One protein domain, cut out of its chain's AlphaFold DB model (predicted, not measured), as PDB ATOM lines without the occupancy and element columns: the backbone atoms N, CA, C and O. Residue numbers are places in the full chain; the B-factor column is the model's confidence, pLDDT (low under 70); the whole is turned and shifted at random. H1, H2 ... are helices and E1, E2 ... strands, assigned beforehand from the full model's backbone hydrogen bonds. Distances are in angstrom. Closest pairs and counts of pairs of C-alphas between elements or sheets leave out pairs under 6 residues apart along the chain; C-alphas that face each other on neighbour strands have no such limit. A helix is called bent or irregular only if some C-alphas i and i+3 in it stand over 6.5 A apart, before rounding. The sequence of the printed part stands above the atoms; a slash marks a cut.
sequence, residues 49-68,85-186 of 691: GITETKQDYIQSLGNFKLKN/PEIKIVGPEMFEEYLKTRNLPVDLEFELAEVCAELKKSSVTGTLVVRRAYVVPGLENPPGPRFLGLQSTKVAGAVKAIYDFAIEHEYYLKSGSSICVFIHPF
ATOM      1  N   GLY A  49     -22.059  50.437 -31.439       56.22
ATOM      2  CA  GLY A  49     -20.607  50.338 -31.214       56.22
ATOM      3  C   GLY A  49     -19.767  50.226 -32.491       56.22
ATOM      4  O   GLY A  49     -18.835  49.434 -32.531       56.22
ATOM      5  N   ILE A  50     -20.124  50.979 -33.540       61.44
ATOM      6  CA  ILE A  50     -19.269  51.177 -34.718       61.44
ATOM      7  C   ILE A  50     -18.437  52.435 -34.469       61.44
ATOM      8  O   ILE A  50     -18.999  53.530 -34.399       61.44
ATOM      9  N   THR A  51     -17.121  52.296 -34.327       59.38
ATOM     10  CA  THR A  51     -16.213  53.436 -34.165       59.38
ATOM     11  C   THR A  51     -15.157  53.465 -35.272       59.38
ATOM     12  O   THR A  51     -14.677  52.432 -35.738       59.38
ATOM     13  N   GLU A  52     -14.788  54.663 -35.747       53.16
ATOM     14  CA  GLU A  52     -13.740  54.797 -36.777       53.16
ATOM     15  C   GLU A  52     -12.342  54.445 -36.235       53.16
ATOM     16  O   GLU A  52     -11.465  54.018 -36.990       53.16
ATOM     17  N   THR A  53     -12.132  54.583 -34.924       54.50
ATOM     18  CA  THR A  53     -10.893  54.228 -34.219       54.50
ATOM     19  C   THR A  53     -10.916  52.778 -33.753       54.50
ATOM     20  O   THR A  53     -11.752  52.407 -32.939       54.50
ATOM     21  N   LYS A  54      -9.952  51.969 -34.209       57.50
ATOM     22  CA  LYS A  54      -9.749  50.600 -33.715       57.50
ATOM     23  C   LYS A  54      -9.499  50.623 -32.200       57.50
ATOM     24  O   LYS A  54      -8.505  51.190 -31.756       57.50
ATOM     25  N   GLN A  55     -10.409  50.031 -31.432       62.88
ATOM     26  CA  GLN A  55     -10.164  49.649 -30.042       62.88
ATOM     27  C   GLN A  55      -9.581  48.228 -30.028       62.88
ATOM     28  O   GLN A  55      -9.998  47.400 -30.835       62.88
ATOM     29  N   ASP A  56      -8.603  47.976 -29.154       71.00
ATOM     30  CA  ASP A  56      -7.989  46.653 -28.965       71.00
ATOM     31  C   ASP A  56      -8.748  45.905 -27.858       71.00
ATOM     32  O   ASP A  56      -8.377  45.955 -26.681       71.00
ATOM     33  N   TYR A  57      -9.844  45.240 -28.222       83.62
ATOM     34  CA  TYR A  57     -10.642  44.436 -27.291       83.62
ATOM     35  C   TYR A  57     -10.043  43.048 -27.058       83.62
ATOM     36  O   TYR A  57     -10.362  42.389 -26.063       83.62
ATOM     37  N   ILE A  58      -9.194  42.574 -27.974       90.62
ATOM     38  CA  ILE A  58      -8.584  41.252 -27.906       90.62
ATOM     39  C   ILE A  58      -7.111  41.379 -27.536       90.62
ATOM     40  O   ILE A  58      -6.262  41.867 -28.279       90.62
ATOM     41  N   GLN A  59      -6.774  40.854 -26.367       93.06
ATOM     42  CA  GLN A  59      -5.442  40.959 -25.797       93.06
ATOM     43  C   GLN A  59      -4.600  39.729 -26.158       93.06
ATOM     44  O   GLN A  59      -5.067  38.588 -26.126       93.06
ATOM     45  N   SER A  60      -3.321  39.947 -26.462       91.50
ATOM     46  CA  SER A  60      -2.336  38.859 -26.533       91.50
ATOM     47  C   SER A  60      -1.909  38.430 -25.123       91.50
ATOM     48  O   SER A  60      -1.996  39.219 -24.179       91.50
ATOM     49  N   LEU A  61      -1.397  37.203 -24.974       90.31
ATOM     50  CA  LEU A  61      -1.041  36.610 -23.675       90.31
ATOM     51  C   LEU A  61      -0.185  37.520 -22.770       90.31
ATOM     52  O   LEU A  61      -0.458  37.628 -21.575       90.31
ATOM     53  N   GLY A  62       0.828  38.188 -23.335       86.44
ATOM     54  CA  GLY A  62       1.724  39.082 -22.590       86.44
ATOM     55  C   GLY A  62       1.074  40.387 -22.116       86.44
ATOM     56  O   GLY A  62       1.528  40.969 -21.133       86.44
ATOM     57  N   ASN A  63      -0.005  40.826 -22.768       89.50
ATOM     58  CA  ASN A  63      -0.695  42.077 -22.442       89.50
ATOM     59  C   ASN A  63      -1.791  41.882 -21.385       89.50
ATOM     60  O   ASN A  63      -2.152  42.839 -20.700       89.50
ATOM     61  N   PHE A  64      -2.294  40.655 -21.215       91.19
ATOM     62  CA  PHE A  64      -3.372  40.358 -20.277       91.19
ATOM     63  C   PHE A  64      -2.879  40.316 -18.823       91.19
ATOM     64  O   PHE A  64      -2.159  39.398 -18.419       91.19
ATOM     65  N   LYS A  65      -3.288  41.295 -18.008       88.75
ATOM     66  CA  LYS A  65      -2.759  41.494 -16.641       88.75
ATOM     67  C   LYS A  65      -3.575  40.848 -15.523       88.75
ATOM     68  O   LYS A  65      -3.031  40.623 -14.445       88.75
ATOM     69  N   LEU A  66      -4.859  40.574 -15.746       89.69
ATOM     70  CA  LEU A  66      -5.719  40.014 -14.705       89.69
ATOM     71  C   LEU A  66      -5.298  38.582 -14.365       89.69
ATOM     72  O   LEU A  66      -4.913  37.807 -15.241       89.69
ATOM     73  N   LYS A  67      -5.390  38.233 -13.078       90.38
ATOM     74  CA  LYS A  67      -5.119  36.876 -12.604       90.38
ATOM     75  C   LYS A  67      -6.258  35.960 -13.035       90.38
ATOM     76  O   LYS A  67      -7.416  36.199 -12.701       90.38
ATOM     77  N   ASN A  68      -5.928  34.905 -13.761       91.56
ATOM     78  CA  ASN A  68      -6.879  33.934 -14.272       91.56
ATOM     79  C   ASN A  68      -6.177  32.577 -14.404       91.56
ATOM     80  O   ASN A  68      -5.359  32.432 -15.307       91.56
ATOM     81  N   PRO A  85       0.629  27.069 -27.764       88.56
ATOM     82  CA  PRO A  85      -0.091  27.751 -28.831       88.56
ATOM     83  C   PRO A  85      -0.153  29.257 -28.576       88.56
ATOM     84  O   PRO A  85      -0.183  29.711 -27.428       88.56
ATOM     85  N   GLU A  86      -0.253  30.027 -29.654       89.75
ATOM     86  CA  GLU A  86      -0.672  31.417 -29.544       89.75
ATOM     87  C   GLU A  86      -2.121  31.474 -29.053       89.75
ATOM     88  O   GLU A  86      -2.997  30.796 -29.597       89.75
ATOM     89  N   ILE A  87      -2.377  32.283 -28.022       93.12
ATOM     90  CA  ILE A  87      -3.726  32.509 -27.503       93.12
ATOM     91  C   ILE A  87      -4.085  33.993 -27.532       93.12
ATOM     92  O   ILE A  87      -3.250  34.864 -27.275       93.12
ATOM     93  N   LYS A  88      -5.355  34.264 -27.826       95.69
ATOM     94  CA  LYS A  88      -5.951  35.600 -27.901       95.69
ATOM     95  C   LYS A  88      -7.130  35.664 -26.944       95.69
ATOM     96  O   LYS A  88      -7.931  34.733 -26.897       95.69
ATOM     97  N   ILE A  89      -7.200  36.716 -26.141       96.19
ATOM     98  CA  ILE A  89      -8.054  36.779 -24.955       96.19
ATOM     99  C   ILE A  89      -9.061  37.906 -25.122       96.19
ATOM    100  O   ILE A  89      -8.677  39.053 -25.317       96.19
ATOM    101  N   VAL A  90     -10.340  37.575 -24.990       95.75
ATOM    102  CA  VAL A  90     -11.421  38.543 -24.813       95.75
ATOM    103  C   VAL A  90     -11.601  38.744 -23.308       95.75
ATOM    104  O   VAL A  90     -11.964  37.800 -22.591       95.75
ATOM    105  N   GLY A  91     -11.268  39.943 -22.831       92.62
ATOM    106  CA  GLY A  91     -11.275  40.282 -21.409       92.62
ATOM    107  C   GLY A  91     -12.683  40.434 -20.814       92.62
ATOM    108  O   GLY A  91     -13.685  40.379 -21.537       92.62
ATOM    109  N   PRO A  92     -12.786  40.586 -19.481       92.56
ATOM    110  CA  PRO A  92     -14.070  40.697 -18.789       92.56
ATOM    111  C   PRO A  92     -14.846  41.972 -19.141       92.56
ATOM    112  O   PRO A  92     -16.070  41.965 -19.067       92.56
ATOM    113  N   GLU A  93     -14.166  43.031 -19.582       90.88
ATOM    114  CA  GLU A  93     -14.781  44.282 -20.036       90.88
ATOM    115  C   GLU A  93     -15.826  44.054 -21.140       90.88
ATOM    116  O   GLU A  93     -16.890  44.671 -21.144       90.88
ATOM    117  N   MET A  94     -15.574  43.091 -22.030       92.19
ATOM    118  CA  MET A  94     -16.492  42.732 -23.114       92.19
ATOM    119  C   MET A  94     -17.688  41.925 -22.638       92.19
ATOM    120  O   MET A  94     -18.782  42.063 -23.184       92.19
ATOM    121  N   PHE A  95     -17.515  41.129 -21.584       94.12
ATOM    122  CA  PHE A  95     -18.644  40.484 -20.934       94.12
ATOM    123  C   PHE A  95     -19.544  41.513 -20.234       94.12
ATOM    124  O   PHE A  95     -20.765  41.416 -20.332       94.12
ATOM    125  N   GLU A  96     -18.971  42.516 -19.562       91.44
ATOM    126  CA  GLU A  96     -19.737  43.587 -18.907       91.44
ATOM    127  C   GLU A  96     -20.542  44.429 -19.904       91.44
ATOM    128  O   GLU A  96     -21.669  44.839 -19.609       91.44
ATOM    129  N   GLU A  97     -19.986  44.686 -21.087       89.56
ATOM    130  CA  GLU A  97     -20.706  45.349 -22.172       89.56
ATOM    131  C   GLU A  97     -21.824  44.457 -22.729       89.56
ATOM    132  O   GLU A  97     -22.975  44.892 -22.817       89.56
ATOM    133  N   TYR A  98     -21.524  43.182 -22.998       91.75
ATOM    134  CA  TYR A  98     -22.507  42.201 -23.460       91.75
ATOM    135  C   TYR A  98     -23.661  42.002 -22.466       91.75
ATOM    136  O   TYR A  98     -24.815  41.847 -22.867       91.75
ATOM    137  N   LEU A  99     -23.388  42.056 -21.159       91.62
ATOM    138  CA  LEU A  99     -24.406  41.953 -20.113       91.62
ATOM    139  C   LEU A  99     -25.456  43.074 -20.218       91.62
ATOM    140  O   LEU A  99     -26.628  42.836 -19.922       91.62
ATOM    141  N   LYS A 100     -25.052  44.271 -20.667       88.44
ATOM    142  CA  LYS A 100     -25.930  45.443 -20.832       88.44
ATOM    143  C   LYS A 100     -26.736  45.385 -22.129       88.44
ATOM    144  O   LYS A 100     -27.909  45.746 -22.132       88.44
ATOM    145  N   THR A 101     -26.111  44.966 -23.227       85.69
ATOM    146  CA  THR A 101     -26.673  45.087 -24.588       85.69
ATOM    147  C   THR A 101     -27.272  43.791 -25.131       85.69
ATOM    148  O   THR A 101     -28.022  43.830 -26.107       85.69
ATOM    149  N   ARG A 102     -26.906  42.642 -24.543       85.94
ATOM    150  CA  ARG A 102     -27.156  41.285 -25.063       85.94
ATOM    151  C   ARG A 102     -26.643  41.067 -26.490       85.94
ATOM    152  O   ARG A 102     -27.127  40.194 -27.199       85.94
ATOM    153  N   ASN A 103     -25.670  41.870 -26.918       81.69
ATOM    154  CA  ASN A 103     -25.061  41.814 -28.242       81.69
ATOM    155  C   ASN A 103     -23.559  42.087 -28.130       81.69
ATOM    156  O   ASN A 103     -23.134  42.910 -27.321       81.69
ATOM    157  N   LEU A 104     -22.744  41.402 -28.937       84.25
ATOM    158  CA  LEU A 104     -21.320  41.737 -29.004       84.25
ATOM    159  C   LEU A 104     -21.156  43.082 -29.728       84.25
ATOM    160  O   LEU A 104     -21.876  43.321 -30.703       84.25
ATOM    161  N   PRO A 105     -20.213  43.937 -29.299       83.38
ATOM    162  CA  PRO A 105     -19.852  45.129 -30.054       83.38
ATOM    163  C   PRO A 105     -19.415  44.757 -31.472       83.38
ATOM    164  O   PRO A 105     -18.688  43.782 -31.675       83.38
ATOM    165  N   VAL A 106     -19.829  45.546 -32.463       76.94
ATOM    166  CA  VAL A 106     -19.466  45.297 -33.868       76.94
ATOM    167  C   VAL A 106     -17.956  45.324 -34.061       76.94
ATOM    168  O   VAL A 106     -17.406  44.475 -34.764       76.94
ATOM    169  N   ASP A 107     -17.280  46.268 -33.410       79.69
ATOM    170  CA  ASP A 107     -15.830  46.383 -33.493       79.69
ATOM    171  C   ASP A 107     -15.115  45.149 -32.908       79.69
ATOM    172  O   ASP A 107     -14.111  44.719 -33.481       79.69
ATOM    173  N   LEU A 108     -15.675  44.511 -31.868       86.50
ATOM    174  CA  LEU A 108     -15.197  43.219 -31.362       86.50
ATOM    175  C   LEU A 108     -15.450  42.095 -32.377       86.50
ATOM    176  O   LEU A 108     -14.574  41.262 -32.589       86.50
ATOM    177  N   GLU A 109     -16.613  42.047 -33.038       85.75
ATOM    178  CA  GLU A 109     -16.869  41.043 -34.084       85.75
ATOM    179  C   GLU A 109     -15.903  41.191 -35.280       85.75
ATOM    180  O   GLU A 109     -15.442  40.184 -35.831       85.75
ATOM    181  N   PHE A 110     -15.532  42.422 -35.654       82.38
ATOM    182  CA  PHE A 110     -14.493  42.675 -36.657       82.38
ATOM    183  C   PHE A 110     -13.106  42.238 -36.190       82.38
ATOM    184  O   PHE A 110     -12.402  41.556 -36.937       82.38
ATOM    185  N   GLU A 111     -12.716  42.583 -34.964       87.12
ATOM    186  CA  GLU A 111     -11.424  42.183 -34.406       87.12
ATOM    187  C   GLU A 111     -11.319  40.657 -34.256       87.12
ATOM    188  O   GLU A 111     -10.300  40.067 -34.612       87.12
ATOM    189  N   LEU A 112     -12.403  39.985 -33.847       90.38
ATOM    190  CA  LEU A 112     -12.497  38.525 -33.840       90.38
ATOM    191  C   LEU A 112     -12.240  37.953 -35.236       90.38
ATOM    192  O   LEU A 112     -11.508  36.974 -35.358       90.38
ATOM    193  N   ALA A 113     -12.800  38.547 -36.295       84.94
ATOM    194  CA  ALA A 113     -12.569  38.082 -37.662       84.94
ATOM    195  C   ALA A 113     -11.097  38.228 -38.094       84.94
ATOM    196  O   ALA A 113     -10.554  37.299 -38.700       84.94
ATOM    197  N   GLU A 114     -10.447  39.350 -37.760       85.94
ATOM    198  CA  GLU A 114      -9.017  39.589 -38.011       85.94
ATOM    199  C   GLU A 114      -8.148  38.556 -37.280       85.94
ATOM    200  O   GLU A 114      -7.369  37.829 -37.904       85.94
ATOM    201  N   VAL A 115      -8.351  38.425 -35.968       89.94
ATOM    202  CA  VAL A 115      -7.619  37.495 -35.103       89.94
ATOM    203  C   VAL A 115      -7.809  36.048 -35.553       89.94
ATOM    204  O   VAL A 115      -6.850  35.281 -35.642       89.94
ATOM    205  N   CYS A 116      -9.035  35.655 -35.895       90.75
ATOM    206  CA  CYS A 116      -9.317  34.308 -36.381       90.75
ATOM    207  C   CYS A 116      -8.631  34.015 -37.722       90.75
ATOM    208  O   CYS A 116      -8.246  32.871 -37.973       90.75
ATOM    209  N   ALA A 117      -8.486  35.019 -38.593       86.25
ATOM    210  CA  ALA A 117      -7.793  34.874 -39.869       86.25
ATOM    211  C   ALA A 117      -6.273  34.709 -39.702       86.25
ATOM    212  O   ALA A 117      -5.646  34.051 -40.536       86.25
ATOM    213  N   GLU A 118      -5.698  35.276 -38.641       89.06
ATOM    214  CA  GLU A 118      -4.303  35.077 -38.250       89.06
ATOM    215  C   GLU A 118      -4.095  33.701 -37.604       89.06
ATOM    216  O   GLU A 118      -3.357  32.882 -38.148       89.06
ATOM    217  N   LEU A 119      -4.820  33.402 -36.519       89.75
ATOM    218  CA  LEU A 119      -4.649  32.171 -35.736       89.75
ATOM    219  C   LEU A 119      -4.827  30.894 -36.564       89.75
ATOM    220  O   LEU A 119      -4.114  29.912 -36.360       89.75
ATOM    221  N   LYS A 120      -5.758  30.885 -37.528       87.06
ATOM    222  CA  LYS A 120      -6.012  29.692 -38.349       87.06
ATOM    223  C   LYS A 120      -4.819  29.290 -39.221       87.06
ATOM    224  O   LYS A 120      -4.767  28.143 -39.647       87.06
ATOM    225  N   LYS A 121      -3.874  30.202 -39.493       84.75
ATOM    226  CA  LYS A 121      -2.648  29.894 -40.255       84.75
ATOM    227  C   LYS A 121      -1.751  28.906 -39.510       84.75
ATOM    228  O   LYS A 121      -1.043  28.138 -40.148       84.75
ATOM    229  N   SER A 122      -1.832  28.909 -38.180       80.75
ATOM    230  CA  SER A 122      -1.112  28.002 -37.282       80.75
ATOM    231  C   SER A 122      -1.928  26.751 -36.926       80.75
ATOM    232  O   SER A 122      -1.549  26.007 -36.028       80.75
ATOM    233  N   SER A 123      -3.068  26.522 -37.591       78.88
ATOM    234  CA  SER A 123      -3.868  25.303 -37.462       78.88
ATOM    235  C   SER A 123      -3.822  24.513 -38.761       78.88
ATOM    236  O   SER A 123      -4.158  25.024 -39.829       78.88
ATOM    237  N   VAL A 124      -3.481  23.232 -38.661       74.44
ATOM    238  CA  VAL A 124      -3.411  22.313 -39.802       74.44
ATOM    239  C   VAL A 124      -4.761  22.184 -40.520       74.44
ATOM    240  O   VAL A 124      -4.819  22.114 -41.747       74.44
ATOM    241  N   THR A 125      -5.857  22.173 -39.765       74.44
ATOM    242  CA  THR A 125      -7.233  22.095 -40.278       74.44
ATOM    243  C   THR A 125      -7.811  23.461 -40.650       74.44
ATOM    244  O   THR A 125      -8.920  23.531 -41.182       74.44
ATOM    245  N   GLY A 126      -7.098  24.553 -40.352       81.12
ATOM    246  CA  GLY A 126      -7.608  25.917 -40.474       81.12
ATOM    247  C   GLY A 126      -8.751  26.234 -39.503       81.12
ATOM    248  O   GLY A 126      -9.512  27.173 -39.746       81.12
ATOM    249  N   THR A 127      -8.900  25.452 -38.428       84.56
ATOM    250  CA  THR A 127      -9.971  25.610 -37.437       84.56
ATOM    251  C   THR A 127      -9.442  26.095 -36.089       84.56
ATOM    252  O   THR A 127      -8.240  26.149 -35.838       84.56
ATOM    253  N   LEU A 128     -10.350  26.534 -35.221       88.12
ATOM    254  CA  LEU A 128     -10.044  27.250 -33.986       88.12
ATOM    255  C   LEU A 128     -10.723  26.598 -32.783       88.12
ATOM    256  O   LEU A 128     -11.727  25.895 -32.903       88.12
ATOM    257  N   VAL A 129     -10.187  26.875 -31.604       88.25
ATOM    258  CA  VAL A 129     -10.778  26.518 -30.317       88.25
ATOM    259  C   VAL A 129     -11.206  27.785 -29.609       88.25
ATOM    260  O   VAL A 129     -10.455  28.756 -29.568       88.25
ATOM    261  N   VAL A 130     -12.398  27.749 -29.019       92.12
ATOM    262  CA  VAL A 130     -12.916  28.820 -28.166       92.12
ATOM    263  C   VAL A 130     -13.227  28.213 -26.802       92.12
ATOM    264  O   VAL A 130     -14.081  27.328 -26.672       92.12
ATOM    265  N   ARG A 131     -12.497  28.660 -25.776       91.62
ATOM    266  CA  ARG A 131     -12.623  28.165 -24.401       91.62
ATOM    267  C   ARG A 131     -12.975  29.298 -23.451       91.62
ATOM    268  O   ARG A 131     -12.472  30.415 -23.536       91.62
ATOM    269  N   ARG A 132     -13.812  28.955 -22.480       92.69
ATOM    270  CA  ARG A 132     -14.124  29.804 -21.335       92.69
ATOM    271  C   ARG A 132     -12.937  29.878 -20.362       92.69
ATOM    272  O   ARG A 132     -12.328  28.854 -20.028       92.69
ATOM    273  N   ALA A 133     -12.679  31.061 -19.825       92.50
ATOM    274  CA  ALA A 133     -11.731  31.303 -18.742       92.50
ATOM    275  C   ALA A 133     -12.437  32.029 -17.592       92.50
ATOM    276  O   ALA A 133     -12.117  33.165 -17.258       92.50
ATOM    277  N   TYR A 134     -13.439  31.370 -17.011       93.19
ATOM    278  CA  TYR A 134     -14.176  31.903 -15.871       93.19
ATOM    279  C   TYR A 134     -13.332  31.850 -14.599       93.19
ATOM    280  O   TYR A 134     -12.750  30.813 -14.277       93.19
ATOM    281  N   VAL A 135     -13.351  32.940 -13.846       93.00
ATOM    282  CA  VAL A 135     -12.974  32.992 -12.437       93.00
ATOM    283  C   VAL A 135     -14.256  33.270 -11.674       93.00
ATOM    284  O   VAL A 135     -14.877  34.305 -11.892       93.00
ATOM    285  N   VAL A 136     -14.686  32.337 -10.827       89.88
ATOM    286  CA  VAL A 136     -15.918  32.479 -10.043       89.88
ATOM    287  C   VAL A 136     -15.609  32.071  -8.606       89.88
ATOM    288  O   VAL A 136     -15.339  30.894  -8.362       89.88
ATOM    289  N   PRO A 137     -15.616  33.002  -7.641       87.69
ATOM    290  CA  PRO A 137     -15.281  32.687  -6.258       87.69
ATOM    291  C   PRO A 137     -16.125  31.540  -5.682       87.69
ATOM    292  O   PRO A 137     -17.343  31.462  -5.876       87.69
ATOM    293  N   GLY A 138     -15.443  30.616  -5.001       77.94
ATOM    294  CA  GLY A 138     -16.024  29.375  -4.479       77.94
ATOM    295  C   GLY A 138     -16.168  28.241  -5.501       77.94
ATOM    296  O   GLY A 138     -16.614  27.163  -5.125       77.94
ATOM    297  N   LEU A 139     -15.796  28.448  -6.769       74.19
ATOM    298  CA  LEU A 139     -15.779  27.413  -7.805       74.19
ATOM    299  C   LEU A 139     -14.386  27.331  -8.438       74.19
ATOM    300  O   LEU A 139     -13.985  28.209  -9.197       74.19
ATOM    301  N   GLU A 140     -13.654  26.257  -8.151       63.53
ATOM    302  CA  GLU A 140     -12.299  26.053  -8.684       63.53
ATOM    303  C   GLU A 140     -12.303  25.818 -10.204       63.53
ATOM    304  O   GLU A 140     -11.448  26.331 -10.922       63.53
ATOM    305  N   ASN A 141     -13.312  25.105 -10.716       69.12
ATOM    306  CA  ASN A 141     -13.512  24.865 -12.144       69.12
ATOM    307  C   ASN A 141     -14.964  25.128 -12.551       69.12
ATOM    308  O   ASN A 141     -15.747  24.187 -12.676       69.12
ATOM    309  N   PRO A 142     -15.337  26.394 -12.795       77.25
ATOM    310  CA  PRO A 142     -16.698  26.722 -13.191       77.25
ATOM    311  C   PRO A 142     -17.076  25.996 -14.504       77.25
ATOM    312  O   PRO A 142     -16.298  26.051 -15.483       77.25
ATOM    313  N   PRO A 143     -18.221  25.279 -14.540       78.69
ATOM    314  CA  PRO A 143     -18.678  24.595 -15.742       78.69
ATOM    315  C   PRO A 143     -19.062  25.598 -16.834       78.69
ATOM    316  O   PRO A 143     -19.099  26.808 -16.621       78.69
ATOM    317  N   GLY A 144     -19.232  25.094 -18.052       78.25
ATOM    318  CA  GLY A 144     -19.645  25.902 -19.193       78.25
ATOM    319  C   GLY A 144     -19.128  25.387 -20.528       78.25
ATOM    320  O   GLY A 144     -18.286  24.480 -20.573       78.25
ATOM    321  N   PRO A 145     -19.603  25.984 -21.627       80.62
ATOM    322  CA  PRO A 145     -19.360  25.461 -22.954       80.62
ATOM    323  C   PRO A 145     -17.881  25.554 -23.351       80.62
ATOM    324  O   PRO A 145     -17.109  26.412 -22.907       80.62
ATOM    325  N   ARG A 146     -17.465  24.608 -24.188       82.81
ATOM    326  CA  ARG A 146     -16.182  24.613 -24.894       82.81
ATOM    327  C   ARG A 146     -16.459  24.251 -26.341       82.81
ATOM    328  O   ARG A 146     -17.227  23.328 -26.593       82.81
ATOM    329  N   PHE A 147     -15.817  24.946 -27.268       82.88
ATOM    330  CA  PHE A 147     -16.011  24.700 -28.689       82.88
ATOM    331  C   PHE A 147     -14.677  24.353 -29.336       82.88
ATOM    332  O   PHE A 147     -13.696  25.081 -29.183       82.88
ATOM    333  N   LEU A 148     -14.646  23.223 -30.034       81.94
ATOM    334  CA  LEU A 148     -13.454  22.667 -30.664       81.94
ATOM    335  C   LEU A 148     -13.634  22.657 -32.184       81.94
ATOM    336  O   LEU A 148     -14.747  22.469 -32.675       81.94
ATOM    337  N   GLY A 149     -12.539  22.874 -32.914       78.56
ATOM    338  CA  GLY A 149     -12.493  22.805 -34.374       78.56
ATOM    339  C   GLY A 149     -13.505  23.701 -35.103       78.56
ATOM    340  O   GLY A 149     -14.039  23.326 -36.149       78.56
ATOM    341  N   LEU A 150     -13.744  24.902 -34.579       81.75
ATOM    342  CA  LEU A 150     -14.623  25.905 -35.171       81.75
ATOM    343  C   LEU A 150     -14.012  26.561 -36.410       81.75
ATOM    344  O   LEU A 150     -12.841  26.933 -36.427       81.75
ATOM    345  N   GLN A 151     -14.844  26.798 -37.420       84.12
ATOM    346  CA  GLN A 151     -14.518  27.738 -38.493       84.12
ATOM    347  C   GLN A 151     -14.527  29.172 -37.947       84.12
ATOM    348  O   GLN A 151     -15.319  29.487 -37.055       84.12
ATOM    349  N   SER A 152     -13.706  30.062 -38.518       84.00
ATOM    350  CA  SER A 152     -13.602  31.469 -38.087       84.00
ATOM    351  C   SER A 152     -14.965  32.168 -37.986       84.00
ATOM    352  O   SER A 152     -15.199  32.960 -37.081       84.00
ATOM    353  N   THR A 153     -15.900  31.815 -38.867       78.00
ATOM    354  CA  THR A 153     -17.238  32.419 -38.968       78.00
ATOM    355  C   THR A 153     -18.178  32.031 -37.826       78.00
ATOM    356  O   THR A 153     -19.202  32.674 -37.617       78.00
ATOM    357  N   LYS A 154     -17.835  30.997 -37.048       86.38
ATOM    358  CA  LYS A 154     -18.618  30.522 -35.899       86.38
ATOM    359  C   LYS A 154     -18.069  30.995 -34.550       86.38
ATOM    360  O   LYS A 154     -18.724  30.787 -33.533       86.38
ATOM    361  N   VAL A 155     -16.907  31.653 -34.526       90.88
ATOM    362  CA  VAL A 155     -16.239  32.064 -33.279       90.88
ATOM    363  C   VAL A 155     -17.048  33.105 -32.504       90.88
ATOM    364  O   VAL A 155     -17.243  32.928 -31.307       90.88
ATOM    365  N   ALA A 156     -17.593  34.132 -33.163       90.06
ATOM    366  CA  ALA A 156     -18.418  35.139 -32.484       90.06
ATOM    367  C   ALA A 156     -19.652  34.514 -31.807       90.06
ATOM    368  O   ALA A 156     -19.955  34.820 -30.657       90.06
ATOM    369  N   GLY A 157     -20.319  33.568 -32.478       88.31
ATOM    370  CA  GLY A 157     -21.432  32.815 -31.889       88.31
ATOM    371  C   GLY A 157     -21.014  31.974 -30.678       88.31
ATOM    372  O   GLY A 157     -21.744  31.903 -29.697       88.31
ATOM    373  N   ALA A 158     -19.816  31.386 -30.708       92.06
ATOM    374  CA  ALA A 158     -19.267  30.636 -29.581       92.06
ATOM    375  C   ALA A 158     -18.937  31.529 -28.371       92.06
ATOM    376  O   ALA A 158     -19.182  31.128 -27.235       92.06
ATOM    377  N   VAL A 159     -18.427  32.745 -28.605       95.50
ATOM    378  CA  VAL A 159     -18.219  33.754 -27.551       95.50
ATOM    379  C   VAL A 159     -19.558  34.132 -26.907       95.50
ATOM    380  O   VAL A 159     -19.658  34.094 -25.683       95.50
ATOM    381  N   LYS A 160     -20.600  34.400 -27.713       94.06
ATOM    382  CA  LYS A 160     -21.965  34.678 -27.215       94.06
ATOM    383  C   LYS A 160     -22.484  33.537 -26.342       94.06
ATOM    384  O   LYS A 160     -22.834  33.772 -25.195       94.06
ATOM    385  N   ALA A 161     -22.397  32.295 -26.818       91.38
ATOM    386  CA  ALA A 161     -22.852  31.125 -26.065       91.38
ATOM    387  C   ALA A 161     -22.114  30.926 -24.724       91.38
ATOM    388  O   ALA A 161     -22.710  30.481 -23.746       91.38
ATOM    389  N   ILE A 162     -20.819  31.254 -24.657       95.19
ATOM    390  CA  ILE A 162     -20.056  31.271 -23.398       95.19
ATOM    391  C   ILE A 162     -20.616  32.348 -22.458       95.19
ATOM    392  O   ILE A 162     -20.897  32.066 -21.294       95.19
ATOM    393  N   TYR A 163     -20.830  33.567 -22.948       96.81
ATOM    394  CA  TYR A 163     -21.401  34.643 -22.140       96.81
ATOM    395  C   TYR A 163     -22.819  34.335 -21.657       96.81
ATOM    396  O   TYR A 163     -23.075  34.448 -20.458       96.81
ATOM    397  N   ASP A 164     -23.704  33.885 -22.545       93.94
ATOM    398  CA  ASP A 164     -25.082  33.516 -22.215       93.94
ATOM    399  C   ASP A 164     -25.113  32.443 -21.121       93.94
ATOM    400  O   ASP A 164     -25.803  32.615 -20.119       93.94
ATOM    401  N   PHE A 165     -24.259  31.418 -21.211       94.38
ATOM    402  CA  PHE A 165     -24.135  30.409 -20.157       94.38
ATOM    403  C   PHE A 165     -23.748  31.024 -18.801       94.38
ATOM    404  O   PHE A 165     -24.329  30.683 -17.772       94.38
ATOM    405  N   ALA A 166     -22.761  31.927 -18.770       93.12
ATOM    406  CA  ALA A 166     -22.335  32.578 -17.526       93.12
ATOM    407  C   ALA A 166     -23.434  33.471 -16.921       93.12
ATOM    408  O   ALA A 166     -23.490  33.630 -15.698       93.12
ATOM    409  N   ILE A 167     -24.298  34.042 -17.767       94.44
ATOM    410  CA  ILE A 167     -25.468  34.823 -17.363       94.44
ATOM    411  C   ILE A 167     -26.543  33.915 -16.768       94.44
ATOM    412  O   ILE A 167     -27.012  34.190 -15.669       94.44
ATOM    413  N   GLU A 168     -26.910  32.843 -17.469       92.44
ATOM    414  CA  GLU A 168     -27.927  31.874 -17.032       92.44
ATOM    415  C   GLU A 168     -27.583  31.240 -15.680       92.44
ATOM    416  O   GLU A 168     -28.472  30.944 -14.887       92.44
ATOM    417  N   HIS A 169     -26.290  31.071 -15.400       90.50
ATOM    418  CA  HIS A 169     -25.790  30.515 -14.142       90.50
ATOM    419  C   HIS A 169     -25.407  31.586 -13.110       90.50
ATOM    420  O   HIS A 169     -24.789  31.262 -12.092       90.50
ATOM    421  N   GLU A 170     -25.721  32.858 -13.379       94.00
ATOM    422  CA  GLU A 170     -25.518  33.990 -12.468       94.00
ATOM    423  C   GLU A 170     -24.075  34.143 -11.952       94.00
ATOM    424  O   GLU A 170     -23.821  34.699 -10.881       94.00
ATOM    425  N   TYR A 171     -23.080  33.675 -12.712       92.19
ATOM    426  CA  TYR A 171     -21.680  33.689 -12.270       92.19
ATOM    427  C   TYR A 171     -21.175  35.097 -11.980       92.19
ATOM    428  O   TYR A 171     -20.379  35.297 -11.062       92.19
ATOM    429  N   TYR A 172     -21.676  36.071 -12.730       92.19
ATOM    430  CA  TYR A 172     -21.340  37.481 -12.595       92.19
ATOM    431  C   TYR A 172     -21.876  38.131 -11.309       92.19
ATOM    432  O   TYR A 172     -21.366  39.177 -10.921       92.19
ATOM    433  N   LEU A 173     -22.864  37.532 -10.628       91.75
ATOM    434  CA  LEU A 173     -23.398  38.067  -9.367       91.75
ATOM    435  C   LEU A 173     -22.456  37.831  -8.180       91.75
ATOM    436  O   LEU A 173     -22.558  38.514  -7.160       91.75
ATOM    437  N   LYS A 174     -21.523  36.877  -8.285       90.00
ATOM    438  CA  LYS A 174     -20.543  36.636  -7.223       90.00
ATOM    439  C   LYS A 174     -19.453  37.706  -7.260       90.00
ATOM    440  O   LYS A 174     -18.740  37.856  -8.249       90.00
ATOM    441  N   SER A 175     -19.300  38.426  -6.150       90.25
ATOM    442  CA  SER A 175     -18.253  39.441  -5.996       90.25
ATOM    443  C   SER A 175     -16.868  38.833  -6.220       90.25
ATOM    444  O   SER A 175     -16.526  37.844  -5.575       90.25
ATOM    445  N   GLY A 176     -16.086  39.418  -7.132       88.38
ATOM    446  CA  GLY A 176     -14.769  38.918  -7.542       88.38
ATOM    447  C   GLY A 176     -14.780  37.981  -8.755       88.38
ATOM    448  O   GLY A 176     -13.727  37.455  -9.117       88.38
ATOM    449  N   SER A 177     -15.936  37.759  -9.390       92.62
ATOM    450  CA  SER A 177     -16.013  37.011 -10.645       92.62
ATOM    451  C   SER A 177     -15.381  37.760 -11.822       92.62
ATOM    452  O   SER A 177     -15.477  38.978 -11.932       92.62
ATOM    453  N   SER A 178     -14.776  37.010 -12.742       94.00
ATOM    454  CA  SER A 178     -14.237  37.509 -14.009       94.00
ATOM    455  C   SER A 178     -14.557  36.522 -15.128       94.00
ATOM    456  O   SER A 178     -14.184  35.348 -15.065       94.00
ATOM    457  N   ILE A 179     -15.269  36.987 -16.155       95.25
ATOM    458  CA  ILE A 179     -15.734  36.155 -17.268       95.25
ATOM    459  C   ILE A 179     -14.907  36.480 -18.508       95.25
ATOM    460  O   ILE A 179     -15.184  37.434 -19.222       95.25
ATOM    461  N   CYS A 180     -13.874  35.676 -18.752       95.31
ATOM    462  CA  CYS A 180     -13.012  35.817 -19.924       95.31
ATOM    463  C   CYS A 180     -13.271  34.700 -20.940       95.31
ATOM    464  O   CYS A 180     -13.709  33.597 -20.587       95.31
ATOM    465  N   VAL A 181     -12.902  34.953 -22.194       95.81
ATOM    466  CA  VAL A 181     -12.832  33.941 -23.256       95.81
ATOM    467  C   VAL A 181     -11.431  33.954 -23.839       95.81
ATOM    468  O   VAL A 181     -10.842  35.017 -23.993       95.81
ATOM    469  N   PHE A 182     -10.885  32.794 -24.185       94.69
ATOM    470  CA  PHE A 182      -9.668  32.739 -24.986       94.69
ATOM    471  C   PHE A 182      -9.850  31.851 -26.209       94.69
ATOM    472  O   PHE A 182     -10.607  30.873 -26.208       94.69
ATOM    473  N   ILE A 183      -9.149  32.239 -27.265       95.25
ATOM    474  CA  ILE A 183      -9.204  31.658 -28.596       95.25
ATOM    475  C   ILE A 183      -7.793  31.227 -28.952       95.25
ATOM    476  O   ILE A 183      -6.839  31.974 -28.728       95.25
ATOM    477  N   HIS A 184      -7.653  30.029 -29.503       92.38
ATOM    478  CA  HIS A 184      -6.368  29.530 -29.973       92.38
ATOM    479  C   HIS A 184      -6.544  28.643 -31.214       92.38
ATOM    480  O   HIS A 184      -7.659  28.174 -31.474       92.38
ATOM    481  N   PRO A 185      -5.478  28.401 -31.999       88.50
ATOM    482  CA  PRO A 185      -5.520  27.473 -33.123       88.50
ATOM    483  C   PRO A 185      -5.965  26.093 -32.648       88.50
ATOM    484  O   PRO A 185      -5.561  25.650 -31.569       88.50
ATOM    485  N   PHE A 186      -6.794  25.397 -33.428       82.44
ATOM    486  CA  PHE A 186      -7.073  24.000 -33.127       82.44
ATOM    487  C   PHE A 186      -5.802  23.196 -33.377       82.44
ATOM    488  O   PHE A 186      -5.344  23.075 -34.516       82.44
TER     489      PHE A 186
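AT A GLANCE: This is residues 49 to 68 and 85 to 186 of the 691 residues of a protein of Candidatus Gottesmanbacteria bacterium RIFCSPHIGHO2_01_FULL_42_12 (UniProt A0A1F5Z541). What is the main picture? One twisted antiparallel sheet, in the order E1 E2 E5 E3 E4, has two long helices, H2 and H3, over one face in two layers, with shorter H1 on that face beside the strands. What are its make-up and size? The printed part has 122 residues with three named helices and five named strands, E1 E2 H1 H2 E3 E4 H3 E5, a mixed class. It is compact, radius of gyration of the C-alphas 13.8 A, spanning 38 by 33 by 26 A.

IN THESE COORDINATES: Which elements come first? E1 is residues 58 to 60, beginning at C-alpha (-8.584, 41.252, -27.906); E2 is 88 to 90, H1 92 to 101 and H2 106 to 122, 25.4 A long. What follows? E3 is 128 to 135, 22.5 A; E4 146 to 150; H3 152 to 168, 25.5 A, irregular, with C-alphas 153 and 156 7.1 A apart; E5 is 178 to 185, 23.3 A, and its last residue, Pro 185, has its C-alpha at (-5.520, 27.473, -33.123).

HOW THE PARTS SIT: Which N and O pairs are within hydrogen-bond range? N 59 and O 89 are 2.8 A apart in E1 and E2, N 88 and O 183 2.9 A in E2 and E5, N 131 and O 182 2.9 A in E5 and E3, and N 130 and O 147 3.0 A in the hairpin E3 and E4. O i to N i+4 pairs are within range in 5 of 6 for H1 and 11 of 13 each for H2 and H3. How do the helices stand? H2, height over the sheet 8.0 A, is over E5 and along the strands; H3, height 8.5 A, is over E3 and along them. H2 and H3 touch at a steep tilt of 59 degrees, opposite ways, closest at the C-alphas of Cys 116 and Ser 152, 5.4 A. Which units cross over? E2, H1 H2, E3 and E4, H3, E5 are split strand-helix-strand units, two same-way strands with another between, both right-handed crossovers.

THE WHOLE: Where is the cut? Residues 69 to 84 are not printed, and C-alphas 68 and 85 are 17.2 A apart. Where is confidence low? Residues 49 to 55 and 140 to 141 are under 70.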